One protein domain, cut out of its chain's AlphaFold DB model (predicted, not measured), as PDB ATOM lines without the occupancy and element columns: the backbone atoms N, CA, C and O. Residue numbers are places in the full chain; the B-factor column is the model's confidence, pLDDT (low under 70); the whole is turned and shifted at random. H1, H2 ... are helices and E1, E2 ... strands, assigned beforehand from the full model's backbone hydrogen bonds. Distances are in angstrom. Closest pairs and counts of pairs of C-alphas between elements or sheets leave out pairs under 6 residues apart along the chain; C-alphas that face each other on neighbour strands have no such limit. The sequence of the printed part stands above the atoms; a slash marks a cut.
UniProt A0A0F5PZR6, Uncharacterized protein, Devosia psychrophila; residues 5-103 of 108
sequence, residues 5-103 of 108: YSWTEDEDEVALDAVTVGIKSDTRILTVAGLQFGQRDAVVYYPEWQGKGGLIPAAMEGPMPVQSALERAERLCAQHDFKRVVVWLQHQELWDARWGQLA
ATOM      1  N   TYR A   5     211.349 260.399 242.993       95.50
ATOM      2  CA  TYR A   5     210.729 260.325 244.317       95.50
ATOM      3  C   TYR A   5     211.766 260.010 245.403       95.50
ATOM      4  O   TYR A   5     212.567 259.088 245.229       95.50
ATOM      5  N   SER A   6     211.719 260.733 246.530       95.62
ATOM      6  CA  SER A   6     212.326 260.258 247.785       95.62
ATOM      7  C   SER A   6     211.670 258.939 248.177       95.62
ATOM      8  O   SER A   6     210.471 258.753 247.932       95.62
ATOM      9  N   TRP A   7     212.428 258.029 248.776       96.25
ATOM     10  CA  TRP A   7     211.897 256.720 249.123       96.25
ATOM     11  C   TRP A   7     212.598 256.088 250.310       96.25
ATOM     12  O   TRP A   7     213.746 256.404 250.582       96.25
ATOM     13  N   THR A   8     211.922 255.168 250.985       94.69
ATOM     14  CA  THR A   8     212.487 254.416 252.107       94.69
ATOM     15  C   THR A   8     211.909 253.003 252.159       94.69
ATOM     16  O   THR A   8     210.816 252.753 251.644       94.69
ATOM     17  N   GLU A   9     212.663 252.070 252.742       92.88
ATOM     18  CA  GLU A   9     212.171 250.729 253.094       92.88
ATOM     19  C   GLU A   9     211.745 250.633 254.564       92.88
ATOM     20  O   GLU A   9     211.101 249.663 254.969       92.88
ATOM     21  N   ASP A  10     212.074 251.650 255.361       89.56
ATOM     22  CA  ASP A  10     211.736 251.717 256.774       89.56
ATOM     23  C   ASP A  10     210.281 252.185 256.941       89.56
ATOM     24  O   ASP A  10     209.925 253.307 256.585       89.56
ATOM     25  N   GLU A  11     209.417 251.292 257.435       82.69
ATOM     26  CA  GLU A  11     207.991 251.579 257.669       82.69
ATOM     27  C   GLU A  11     207.779 252.555 258.836       82.69
ATOM     28  O   GLU A  11     206.742 253.218 258.895       82.69
ATOM     29  N   ASP A  12     208.763 252.675 259.731       84.88
ATOM     30  CA  ASP A  12     208.712 253.575 260.881       84.88
ATOM     31  C   ASP A  12     209.228 254.990 260.538       84.88
ATOM     32  O   ASP A  12     209.075 255.925 261.333       84.88
ATOM     33  N   GLU A  13     209.814 255.188 259.352       83.12
ATOM     34  CA  GLU A  13     210.303 256.491 258.903       83.12
ATOM     35  C   GLU A  13     209.136 257.350 258.379       83.12
ATOM     36  O   GLU A  13     208.522 257.069 257.348       83.12
ATOM     37  N   VAL A  14     208.822 258.440 259.090       82.69
ATOM     38  CA  VAL A  14     207.676 259.312 258.778       82.69
ATOM     39  C   VAL A  14     208.132 260.709 258.356       82.69
ATOM     40  O   VAL A  14     208.761 261.436 259.124       82.69
ATOM     41  N   ALA A  15     207.724 261.140 257.157       89.69
ATOM     42  CA  ALA A  15     207.927 262.505 256.672       89.69
ATOM     43  C   ALA A  15     206.687 263.354 256.959       89.69
ATOM     44  O   ALA A  15     205.666 263.243 256.279       89.69
ATOM     45  N   LEU A  16     206.790 264.246 257.946       91.06
ATOM     46  CA  LEU A  16     205.677 265.114 258.349       91.06
ATOM     47  C   LEU A  16     205.274 266.144 257.283       91.06
ATOM     48  O   LEU A  16     204.190 266.712 257.357       91.06
ATOM     49  N   ASP A  17     206.142 266.399 256.308       92.31
ATOM     50  CA  ASP A  17     205.943 267.371 255.235       92.31
ATOM     51  C   ASP A  17     205.552 266.755 253.888       92.31
ATOM     52  O   ASP A  17     205.523 267.460 252.870       92.31
ATOM     53  N   ALA A  18     205.252 265.456 253.876       95.00
ATOM     54  CA  ALA A  18     205.051 264.683 252.665       95.00
ATOM     55  C   ALA A  18     203.731 263.912 252.656       95.00
ATOM     56  O   ALA A  18     203.175 263.538 253.690       95.00
ATOM     57  N   VAL A  19     203.282 263.607 251.441       96.44
ATOM     58  CA  VAL A  19     202.317 262.534 251.211       96.44
ATOM     59  C   VAL A  19     203.100 261.263 250.902       96.44
ATOM     60  O   VAL A  19     203.924 261.246 249.989       96.44
ATOM     61  N   THR A  20     202.843 260.203 251.656       96.81
ATOM     62  CA  THR A  20     203.520 258.913 251.516       96.81
ATOM     63  C   THR A  20     202.685 257.972 250.658       96.81
ATOM     64  O   THR A  20     201.496 257.784 250.902       96.81
ATOM     65  N   VAL A  21     203.306 257.353 249.659       96.50
ATOM     66  CA  VAL A  21     202.726 256.263 248.872       96.50
ATOM     67  C   VAL A  21     203.386 254.969 249.306       96.50
ATOM     68  O   VAL A  21     204.553 254.732 249.009       96.50
ATOM     69  N   GLY A  22     202.638 254.145 250.029       94.62
ATOM     70  CA  GLY A  22     203.109 252.860 250.506       94.62
ATOM     71  C   GLY A  22     202.793 251.740 249.527       94.62
ATOM     72  O   GLY A  22     201.626 251.512 249.218       94.62
ATOM     73  N   ILE A  23     203.819 251.026 249.066       92.44
ATOM     74  CA  ILE A  23     203.692 249.902 248.132       92.44
ATOM     75  C   ILE A  23     204.120 248.629 248.858       92.44
ATOM     76  O   ILE A  23     205.308 248.395 249.107       92.44
ATOM     77  N   LYS A  24     203.132 247.792 249.181       84.25
ATOM     78  CA  LYS A  24     203.352 246.466 249.767       84.25
ATOM     79  C   LYS A  24     203.195 245.394 248.703       84.25
ATOM     80  O   LYS A  24     202.508 245.565 247.698       84.25
ATOM     81  N   SER A  25     203.828 244.259 248.948       71.81
ATOM     82  CA  SER A  25     203.634 243.053 248.171       71.81
ATOM     83  C   SER A  25     203.213 241.948 249.127       71.81
ATOM     84  O   SER A  25     204.011 241.455 249.918       71.81
ATOM     85  N   ASP A  26     201.981 241.456 248.985       63.50
ATOM     86  CA  ASP A  26     201.535 240.217 249.653       63.50
ATOM     87  C   ASP A  26     202.300 238.973 249.138       63.50
ATOM     88  O   ASP A  26     202.037 237.824 249.491       63.50
ATOM     89  N   THR A  27     203.260 239.193 248.240       53.19
ATOM     90  CA  THR A  27     203.790 238.252 247.261       53.19
ATOM     91  C   THR A  27     205.140 237.666 247.673       53.19
ATOM     92  O   THR A  27     205.619 236.777 246.977       53.19
ATOM     93  N   ARG A  28     205.729 238.043 248.824       48.69
ATOM     94  CA  ARG A  28     206.966 237.398 249.326       48.69
ATOM     95  C   ARG A  28     206.813 235.871 249.467       48.69
ATOM     96  O   ARG A  28     207.790 235.142 249.325       48.69
ATOM     97  N   ILE A  29     205.585 235.380 249.663       48.75
ATOM     98  CA  ILE A  29     205.240 233.946 249.665       48.75
ATOM     99  C   ILE A  29     205.093 233.362 248.241       48.75
ATOM    100  O   ILE A  29     205.389 232.191 248.021       48.75
ATOM    101  N   LEU A  30     204.672 234.157 247.256       49.78
ATOM    102  CA  LEU A  30     204.356 233.712 245.891       49.78
ATOM    103  C   LEU A  30     205.578 233.725 244.952       49.78
ATOM    104  O   LEU A  30     205.665 232.880 244.060       49.78
ATOM    105  N   THR A  31     206.569 234.594 245.193       50.81
ATOM    106  CA  THR A  31     207.843 234.602 244.446       50.81
ATOM    107  C   THR A  31     208.648 233.314 244.675       50.81
ATOM    108  O   THR A  31     209.249 232.795 243.737       50.81
ATOM    109  N   VAL A  32     208.588 232.727 245.881       52.50
ATOM    110  CA  VAL A  32     209.186 231.406 246.191       52.50
ATOM    111  C   VAL A  32     208.538 230.278 245.369       52.50
ATOM    112  O   VAL A  32     209.177 229.266 245.093       52.50
ATOM    113  N   ALA A  33     207.289 230.462 244.931       57.44
ATOM    114  CA  ALA A  33     206.510 229.477 244.183       57.44
ATOM    115  C   ALA A  33     206.534 229.680 242.651       57.44
ATOM    116  O   ALA A  33     205.802 228.995 241.939       57.44
ATOM    117  N   GLY A  34     207.345 230.609 242.124       50.88
ATOM    118  CA  GLY A  34     207.432 230.874 240.678       50.88
ATOM    119  C   GLY A  34     206.194 231.558 240.081       50.88
ATOM    120  O   GLY A  34     205.999 231.524 238.866       50.88
ATOM    121  N   LEU A  35     205.349 232.171 240.915       52.16
ATOM    122  CA  LEU A  35     204.154 232.891 240.481       52.16
ATOM    123  C   LEU A  35     204.495 234.369 240.257       52.16
ATOM    124  O   LEU A  35     205.181 234.992 241.068       52.16
ATOM    125  N   GLN A  36     204.042 234.923 239.128       53.47
ATOM    126  CA  GLN A  36     204.255 236.329 238.780       53.47
ATOM    127  C   GLN A  36     203.690 237.244 239.868       53.47
ATOM    128  O   GLN A  36     202.651 236.945 240.460       53.47
ATOM    129  N   PHE A  37     204.367 238.374 240.103       54.97
ATOM    130  CA  PHE A  37     203.861 239.410 240.992       54.97
ATOM    131  C   PHE A  37     202.435 239.781 240.570       54.97
ATOM    132  O   PHE A  37     202.219 240.199 239.431       54.97
ATOM    133  N   GLY A  38     201.466 239.583 241.467       57.94
ATOM    134  CA  GLY A  38     200.101 240.057 241.265       57.94
ATOM    135  C   GLY A  38     200.064 241.574 241.075       57.94
ATOM    136  O   GLY A  38     201.080 242.264 241.208       57.94
ATOM    137  N   GLN A  39     198.885 242.099 240.749       61.31
ATOM    138  CA  GLN A  39     198.665 243.537 240.642       61.31
ATOM    139  C   GLN A  39     199.165 244.218 241.930       61.31
ATOM    140  O   GLN A  39     198.713 243.891 243.022       61.31
ATOM    141  N   ARG A  40     200.187 245.076 241.803       77.00
ATOM    142  CA  ARG A  40     200.774 245.795 242.938       77.00
ATOM    143  C   ARG A  40     199.803 246.900 243.330       77.00
ATOM    144  O   ARG A  40     199.524 247.779 242.510       77.00
ATOM    145  N   ASP A  41     199.322 246.840 244.560       86.25
ATOM    146  CA  ASP A  41     198.465 247.866 245.132       86.25
ATOM    147  C   ASP A  41     199.274 248.785 246.046       86.25
ATOM    148  O   ASP A  41     200.304 248.412 246.613       86.25
ATOM    149  N   ALA A  42     198.799 250.016 246.163       92.31
ATOM    150  CA  ALA A  42     199.378 251.035 247.010       92.31
ATOM    151  C   ALA A  42     198.317 251.687 247.891       92.31
ATOM    152  O   ALA A  42     197.140 251.786 247.530       92.31
ATOM    153  N   VAL A  43     198.778 252.174 249.035       94.50
ATOM    154  CA  VAL A  43     198.030 253.058 249.924       94.50
ATOM    155  C   VAL A  43     198.669 254.439 249.905       94.50
ATOM    156  O   VAL A  43     199.886 254.570 249.797       94.50
ATOM    157  N   VAL A  44     197.855 255.481 249.998       96.62
ATOM    158  CA  VAL A  44     198.316 256.860 250.156       96.62
ATOM    159  C   VAL A  44     198.048 257.258 251.596       96.62
ATOM    160  O   VAL A  44     196.905 257.208 252.032       96.62
ATOM    161  N   TYR A  45     199.076 257.648 252.331       94.69
ATOM    162  CA  TYR A  45     198.980 258.118 253.706       94.69
ATOM    163  C   TYR A  45     199.563 259.522 253.811       94.69
ATOM    164  O   TYR A  45     200.570 259.837 253.179       94.69
ATOM    165  N   TYR A  46     198.948 260.368 254.626       94.56
ATOM    166  CA  TYR A  46     199.517 261.655 254.989       94.56
ATOM    167  C   TYR A  46     199.171 262.005 256.439       94.56
ATOM    168  O   TYR A  46     198.068 261.691 256.911       94.56
ATOM    169  N   PRO A  47     200.108 262.642 257.157       93.38
ATOM    170  CA  PRO A  47     199.889 263.081 258.521       93.38
ATOM    171  C   PRO A  47     198.935 264.277 258.556       93.38
ATOM    172  O   PRO A  47     198.536 264.830 257.528       93.38
ATOM    173  N   GLU A  48     198.576 264.689 259.769       94.75
ATOM    174  CA  GLU A  48     197.905 265.966 259.961       94.75
ATOM    175  C   GLU A  48     198.795 267.096 259.425       94.75
ATOM    176  O   GLU A  48     200.001 267.126 259.678       94.75
ATOM    177  N   TRP A  49     198.203 268.011 258.658       93.44
ATOM    178  CA  TRP A  49     198.952 269.040 257.943       93.44
ATOM    179  C   TRP A  49     198.250 270.390 257.966       93.44
ATOM    180  O   TRP A  49     197.046 270.501 257.728       93.44
ATOM    181  N   GLN A  50     199.026 271.447 258.196       91.25
ATOM    182  CA  GLN A  50     198.542 272.819 258.113       91.25
ATOM    183  C   GLN A  50     198.676 273.326 256.671       91.25
ATOM    184  O   GLN A  50     199.675 273.942 256.302       91.25
ATOM    185  N   GLY A  51     197.652 273.072 255.855       84.88
ATOM    186  CA  GLY A  51     197.597 273.535 254.469       84.88
ATOM    187  C   GLY A  51     197.005 274.941 254.313       84.88
ATOM    188  O   GLY A  51     196.527 275.566 255.265       84.88
ATOM    189  N   LYS A  52     196.959 275.430 253.064       79.25
ATOM    190  CA  LYS A  52     196.391 276.750 252.703       79.25
ATOM    191  C   LYS A  52     194.914 276.925 253.080       79.25
ATOM    192  O   LYS A  52     194.477 278.045 253.320       79.25
ATOM    193  N   GLY A  53     194.150 275.832 253.118       84.00
ATOM    194  CA  GLY A  53     192.722 275.823 253.457       84.00
ATOM    195  C   GLY A  53     192.416 275.619 254.943       84.00
ATOM    196  O   GLY A  53     191.244 275.521 255.296       84.00
ATOM    197  N   GLY A  54     193.440 275.535 255.798       89.75
ATOM    198  CA  GLY A  54     193.299 275.192 257.211       89.75
ATOM    199  C   GLY A  54     193.922 273.840 257.556       89.75
ATOM    200  O   GLY A  54     194.687 273.271 256.773       89.75
ATOM    201  N   LEU A  55     193.605 273.358 258.757       92.62
ATOM    202  CA  LEU A  55     194.077 272.070 259.253       92.62
ATOM    203  C   LEU A  55     193.433 270.932 258.455       92.62
ATOM    204  O   LEU A  55     192.209 270.870 258.322       92.62
ATOM    205  N   ILE A  56     194.264 270.036 257.942       91.62
ATOM    206  CA  ILE A  56     193.851 268.832 257.231       91.62
ATOM    207  C   ILE A  56     194.126 267.654 258.161       91.62
ATOM    208  O   ILE A  56     195.277 267.479 258.562       91.62
ATOM    209  N   PRO A  57     193.109 266.852 258.513       93.88
ATOM    210  CA  PRO A  57     193.313 265.701 259.375       93.88
ATOM    211  C   PRO A  57     194.155 264.643 258.663       93.88
ATOM    212  O   PRO A  57     194.072 264.485 257.441       93.88
ATOM    213  N   ALA A  58     194.920 263.886 259.449       94.50
ATOM    214  CA  ALA A  58     195.614 262.708 258.951       94.50
ATOM    215  C   ALA A  58     194.617 261.737 258.304       94.50
ATOM    216  O   ALA A  58     193.523 261.513 258.835       94.50
ATOM    217  N   ALA A  59     194.997 261.143 257.177       95.25
ATOM    218  CA  ALA A  59     194.159 260.159 256.510       95.25
ATOM    219  C   ALA A  59     194.978 259.130 255.730       95.25
ATOM    220  O   ALA A  59     196.177 259.286 255.489       95.25
ATOM    221  N   MET A  60     194.282 258.067 255.335       95.38
ATOM    222  CA  MET A  60     194.797 257.001 254.490       95.38
ATOM    223  C   MET A  60     193.762 256.667 253.409       95.38
ATOM    224  O   MET A  60     192.573 256.547 253.703       95.38
ATOM    225  N   GLU A  61     194.212 256.507 252.167       95.19
ATOM    226  CA  GLU A  61     193.396 256.167 251.000       95.19
ATOM    227  C   GLU A  61     193.929 254.895 250.316       95.19
ATOM    228  O   GLU A  61     195.140 254.702 250.220       95.19
ATOM    229  N   GLY A  62     193.040 254.047 249.788       91.62
ATOM    230  CA  GLY A  62     193.398 252.806 249.085       91.62
ATOM    231  C   GLY A  62     192.821 251.540 249.737       91.62
ATOM    232  O   GLY A  62     191.993 251.654 250.645       91.62
ATOM    233  N   PRO A  63     193.226 250.338 249.279       91.88
ATOM    234  CA  PRO A  63     194.236 250.080 248.243       91.88
ATOM    235  C   PRO A  63     193.795 250.524 246.838       91.88
ATOM    236  O   PRO A  63     192.607 250.526 246.516       91.88
ATOM    237  N   MET A  64     194.752 250.927 246.001       92.00
ATOM    238  CA  MET A  64     194.527 251.291 244.595       92.00
ATOM    239  C   MET A  64     195.775 251.011 243.741       92.00
ATOM    240  O   MET A  64     196.861 250.854 244.301       92.00
ATOM    241  N   PRO A  65     195.680 251.000 242.395       91.62
ATOM    242  CA  PRO A  65     196.853 250.813 241.542       91.62
ATOM    243  C   PRO A  65     197.940 251.857 241.824       91.62
ATOM    244  O   PRO A  65     197.631 253.042 241.961       91.62
ATOM    245  N   VAL A  66     199.213 251.442 241.834       92.81
ATOM    246  CA  VAL A  66     200.357 252.322 242.169       92.81
ATOM    247  C   VAL A  66     200.349 253.636 241.388       92.81
ATOM    248  O   VAL A  66     200.514 254.705 241.968       92.81
ATOM    249  N   GLN A  67     200.098 253.578 240.080       93.12
ATOM    250  CA  GLN A  67     200.038 254.774 239.239       93.12
ATOM    251  C   GLN A  67     198.959 255.762 239.721       93.12
ATOM    252  O   GLN A  67     199.212 256.960 239.825       93.12
ATOM    253  N   SER A  68     197.772 255.259 240.071       94.75
ATOM    254  CA  SER A  68     196.672 256.076 240.593       94.75
ATOM    255  C   SER A  68     196.983 256.641 241.980       94.75
ATOM    256  O   SER A  68     196.618 257.783 242.261       94.75
ATOM    257  N   ALA A  69     197.689 255.882 242.824       96.31
ATOM    258  CA  ALA A  69     198.143 256.341 244.135       96.31
ATOM    259  C   ALA A  69     199.156 257.491 244.015       96.31
ATOM    260  O   ALA A  69     199.002 258.513 244.682       96.31
ATOM    261  N   LEU A  70     200.133 257.379 243.107       96.56
ATOM    262  CA  LEU A  70     201.094 258.452 242.823       96.56
ATOM    263  C   LEU A  70     200.387 259.710 242.304       96.56
ATOM    264  O   LEU A  70     200.593 260.803 242.825       96.56
ATOM    265  N   GLU A  71     199.476 259.571 241.340       96.06
ATOM    266  CA  GLU A  71     198.677 260.698 240.835       96.06
ATOM    267  C   GLU A  71     197.789 261.332 241.916       96.06
ATOM    268  O   GLU A  71     197.530 262.541 241.900       96.06
ATOM    269  N   ARG A  72     197.291 260.536 242.866       96.94
ATOM    270  CA  ARG A  72     196.534 261.042 244.012       96.94
ATOM    271  C   ARG A  72     197.432 261.808 244.982       96.94
ATOM    272  O   ARG A  72     197.059 262.920 245.352       96.94
ATOM    273  N   ALA A  73     198.600 261.272 245.326       96.81
ATOM    274  CA  ALA A  73     199.566 261.924 246.206       96.81
ATOM    275  C   ALA A  73     200.043 263.269 245.642       96.81
ATOM    276  O   ALA A  73     200.079 264.272 246.353       96.81
ATOM    277  N   GLU A  74     200.299 263.331 244.337       96.12
ATOM    278  CA  GLU A  74     200.680 264.565 243.649       96.12
ATOM    279  C   GLU A  74     199.571 265.622 243.668       96.12
ATOM    280  O   GLU A  74     199.825 266.807 243.897       96.12
ATOM    281  N   ARG A  75     198.314 265.203 243.474       95.81
ATOM    282  CA  ARG A  75     197.166 266.109 243.606       95.81
ATOM    283  C   ARG A  75     197.015 266.621 245.032       95.81
ATOM    284  O   ARG A  75     196.759 267.807 245.195       95.81
ATOM    285  N   LEU A  76     197.194 265.764 246.037       94.88
ATOM    286  CA  LEU A  76     197.166 266.168 247.443       94.88
ATOM    287  C   LEU A  76     198.272 267.183 247.747       94.88
ATOM    288  O   LEU A  76     197.986 268.212 248.354       94.88
ATOM    289  N   CYS A  77     199.493 266.968 247.246       94.38
ATOM    290  CA  CYS A  77     200.574 267.946 247.374       94.38
ATOM    291  C   CYS A  77     200.196 269.295 246.757       94.38
ATOM    292  O   CYS A  77     200.298 270.326 247.417       94.38
ATOM    293  N   ALA A  78     199.669 269.297 245.531       93.25
ATOM    294  CA  ALA A  78     199.253 270.526 244.859       93.25
ATOM    295  C   ALA A  78     198.065 271.234 245.545       93.25
ATOM    296  O   ALA A  78     198.005 272.462 245.564       93.25
ATOM    297  N   GLN A  79     197.109 270.478 246.094       92.81
ATOM    298  CA  GLN A  79     195.905 271.010 246.746       92.81
ATOM    299  C   GLN A  79     196.189 271.560 248.145       92.81
ATOM    300  O   GLN A  79     195.593 272.559 248.553       92.81
ATOM    301  N   HIS A  80     197.080 270.899 248.878       92.06
ATOM    302  CA  HIS A  80     197.269 271.112 250.308       92.06
ATOM    303  C   HIS A  80     198.649 271.648 250.686       92.06
ATOM    304  O   HIS A  80     198.882 271.927 251.860       92.06
ATOM    305  N   ASP A  81     199.519 271.880 249.702       91.75
ATOM    306  CA  ASP A  81     200.854 272.454 249.890       91.75
ATOM    307  C   ASP A  81     201.808 271.529 250.671       91.75
ATOM    308  O   ASP A  81     202.743 272.003 251.315       91.75
ATOM    309  N   PHE A  82     201.593 270.205 250.617       93.44
ATOM    310  CA  PHE A  82     202.644 269.263 251.022       93.44
ATOM    311  C   PHE A  82     203.854 269.453 250.112       93.44
ATOM    312  O   PHE A  82     203.718 269.699 248.909       93.44
ATOM    313  N   LYS A  83     205.053 269.331 250.680       93.12
ATOM    314  CA  LYS A  83     206.282 269.709 249.974       93.12
ATOM    315  C   LYS A  83     206.701 268.687 248.932       93.12
ATOM    316  O   LYS A  83     207.405 269.039 247.986       93.12
ATOM    317  N   ARG A  84     206.323 267.423 249.127       94.56
ATOM    318  CA  ARG A  84     206.805 266.305 248.319       94.56
ATOM    319  C   ARG A  84     205.941 265.060 248.461       94.56
ATOM    320  O   ARG A  84     205.209 264.894 249.436       94.56
ATOM    321  N   VAL A  85     206.115 264.165 247.498       96.31
ATOM    322  CA  VAL A  85     205.678 262.775 247.588       96.31
ATOM    323  C   VAL A  85     206.872 261.919 247.992       96.31
ATOM    324  O   VAL A  85     207.956 262.048 247.419       96.31
ATOM    325  N   VAL A  86     206.653 261.048 248.967       96.56
ATOM    326  CA  VAL A  86     207.592 260.019 249.415       96.56
ATOM    327  C   VAL A  86     207.021 258.662 249.038       96.56
ATOM    328  O   VAL A  86     205.814 258.451 249.137       96.56
ATOM    329  N   VAL A  87     207.873 257.727 248.636       96.50
ATOM    330  CA  VAL A  87     207.476 256.338 248.398       96.50
ATOM    331  C   VAL A  87     208.038 255.460 249.507       96.50
ATOM    332  O   VAL A  87     209.248 255.358 249.666       96.50
ATOM    333  N   TRP A  88     207.174 254.776 250.243       95.00
ATOM    334  CA  TRP A  88     207.618 253.684 251.100       95.00
ATOM    335  C   TRP A  88     207.457 252.358 250.348       95.00
ATOM    336  O   TRP A  88     206.393 252.071 249.789       95.00
ATOM    337  N   LEU A  89     208.524 251.566 250.290       92.56
ATOM    338  CA  LEU A  89     208.577 250.284 249.590       92.56
ATOM    339  C   LEU A  89     208.910 249.175 250.572       92.56
ATOM    340  O   LEU A  89     209.884 249.268 251.297       92.56
ATOM    341  N   GLN A  90     208.201 248.050 250.510       86.19
ATOM    342  CA  GLN A  90     208.658 246.868 251.248       86.19
ATOM    343  C   GLN A  90     210.015 246.344 250.731       86.19
ATOM    344  O   GLN A  90     210.809 245.822 251.510       86.19
ATOM    345  N   HIS A  91     210.248 246.450 249.417       84.94
ATOM    346  CA  HIS A  91     211.496 246.111 248.727       84.94
ATOM    347  C   HIS A  91     211.661 247.010 247.495       84.94
ATOM    348  O   HIS A  91     210.696 247.188 246.743       84.94
ATOM    349  N   GLN A  92     212.873 247.505 247.224       87.69
ATOM    350  CA  GLN A  92     213.161 248.347 246.052       87.69
ATOM    351  C   GLN A  92     212.721 247.715 244.711       87.69
ATOM    352  O   GLN A  92     212.247 248.415 243.817       87.69
ATOM    353  N   GLU A  93     212.799 246.386 244.578       86.88
ATOM    354  CA  GLU A  93     212.392 245.623 243.379       86.88
ATOM    355  C   GLU A  93     210.892 245.717 243.044       86.88
ATOM    356  O   GLU A  93     210.460 245.371 241.939       86.88
ATOM    357  N   LEU A  94     210.072 246.185 243.990       87.56
ATOM    358  CA  LEU A  94     208.656 246.449 243.744       87.56
ATOM    359  C   LEU A  94     208.444 247.663 242.842       87.56
ATOM    360  O   LEU A  94     207.376 247.775 242.232       87.56
ATOM    361  N   TRP A  95     209.441 248.542 242.729       92.19
ATOM    362  CA  TRP A  95     209.375 249.702 241.859       92.19
ATOM    363  C   TRP A  95     209.376 249.307 240.381       92.19
ATOM    364  O   TRP A  95     210.120 248.436 239.933       92.19
ATOM    365  N   ASP A  96     208.541 249.983 239.601       90.44
ATOM    366  CA  ASP A  96     208.488 249.855 238.151       90.44
ATOM    367  C   ASP A  96     208.862 251.197 237.516       90.44
ATOM    368  O   ASP A  96     208.291 252.239 237.843       90.44
ATOM    369  N   ALA A  97     209.801 251.177 236.567       91.00
ATOM    370  CA  ALA A  97     210.287 252.378 235.888       91.00
ATOM    371  C   ALA A  97     209.180 253.155 235.146       91.00
ATOM    372  O   ALA A  97     209.351 254.338 234.847       91.00
ATOM    373  N   ARG A  98     208.033 252.522 234.859       91.62
ATOM    374  CA  ARG A  98     206.863 253.187 234.262       91.62
ATOM    375  C   ARG A  98     206.220 254.219 235.192       91.62
ATOM    376  O   ARG A  98     205.557 255.123 234.693       91.62
ATOM    377  N   TRP A  99     206.417 254.108 236.504       92.38
ATOM    378  CA  TRP A  99     205.862 255.033 237.499       92.38
ATOM    379  C   TRP A  99     206.740 256.268 237.740       92.38
ATOM    380  O   TRP A  99     206.286 257.264 238.305       92.38
ATOM    381  N   GLY A 100     207.997 256.214 237.299       93.38
ATOM    382  CA  GLY A 100     208.997 257.257 237.492       93.38
ATOM    383  C   GLY A 100     210.335 256.679 237.940       93.38
ATOM    384  O   GLY A 100     210.636 255.504 237.724       93.38
ATOM    385  N   GLN A 101     211.143 257.520 238.574       95.25
ATOM    386  CA  GLN A 101     212.433 257.142 239.141       95.25
ATOM    387  C   GLN A 101     212.409 257.303 240.658       95.25
ATOM    388  O   GLN A 101     211.771 258.211 241.186       95.25
ATOM    389  N   LEU A 102     213.128 256.430 241.351       95.38
ATOM    390  CA  LEU A 102     213.474 256.632 242.751       95.38
ATOM    391  C   LEU A 102     214.753 257.468 242.838       95.38
ATOM    392  O   LEU A 102     215.592 257.418 241.933       95.38
ATOM    393  N   ALA A 103     214.907 258.227 243.921       94.81
ATOM    394  CA  ALA A 103     216.188 258.812 244.289       94.81
ATOM    395  C   ALA A 103     217.261 257.713 244.412       94.81
ATOM    396  O   ALA A 103     216.949 256.555 244.691       94.81
TER     397      ALA A 103
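Overview. This is residues 5 to 103 of the 108 residues of an uncharacterized protein of Devosia psychrophila (UniProt A0A0F5PZR6). A strongly twisted sheet of five strands has one long helix, H2, packed along one of its faces, and two small parts make the opposite ends of the longest axis: the hairpin E4 and E5 at one end, and a loop with the short helix H1 at the other. The 99 printed residues run E1 E2 H1 E3 E4 E5 E6 H2 E7, two named helices and seven named strands, in a mixed class of helices and strands. The large sheet has the order E1 E7 E2 E3 E6 and is mixed. The whole is compact, with a radius of gyration of the C-alphas of 14.1 A, and elongated, spanning 49 by 25 by 24 A.

Arrangement. Edge strand E1, residues 5 to 8, is parallel to E7, residues 84 to 89, with N 87 and O 6 at 2.9 A. E7 is parallel to E2, residues 18 to 23, with N 21 and O 86 at 2.8 A. E2 is antiparallel to E3, residues 41 to 46, with N 20 and O 45 at 2.8 A. E3 is antiparallel to the other edge strand, E6, residues 59 to 65, with N 44 and O 61 at 2.8 A. H2, residues 66 to 80, is on this sheet at a height of 7.7 A, making two layers, a helix on one face of a sheet. It runs along the strands, at 10 degrees to E2 on the local plane, over E2 and only just over E3, on which 3 of its C-alphas fall. The closest C-alphas of E2 and H2, those of Val 19 and Ala 73, are 5.7 A apart. E6, H2 and E7 form a split strand-helix-strand unit, two strands running the same way with E2 and E3 between them, and its crossover is right-handed. E4, residues 49 to 51, and E5, residues 54 to 56, form an antiparallel hairpin, with N 56 and O 49 at 2.8 A. E3 runs on into E4 at 75 degrees, and E5 into E6 at 55 degrees. H1, residues 28 to 31, is not on the large sheet and is apart from H2. In H2 every O i to N i+4 pair is within hydrogen-bond range; H1 is too short for such a pair, and its one O i to N i+3 pair is not within range.

Along the chain. E1 begins at C-alpha 5, (210.729, 260.325, 244.317), and measures 9.9 A from first to last C-alpha. E2 measures 15.5 A, E3 17.0 A, E6 17.9 A and H2 20.7 A. E7 measures 16.2 A and ends at C-alpha 89, (208.577, 250.284, 249.590).

Size, cuts and confidence. The C-alphas farthest apart, those of Gly 34 and Gly 54, are 49.4 A apart. The printed part has no cut, and no link is long. Residues 90 to 103 hold no named element, and the C-alphas of Tyr 5 and Ala 103 are 5.7 A apart. The mean pLDDT of the printed part is 86.6, and residues 26 to 39 are under 70.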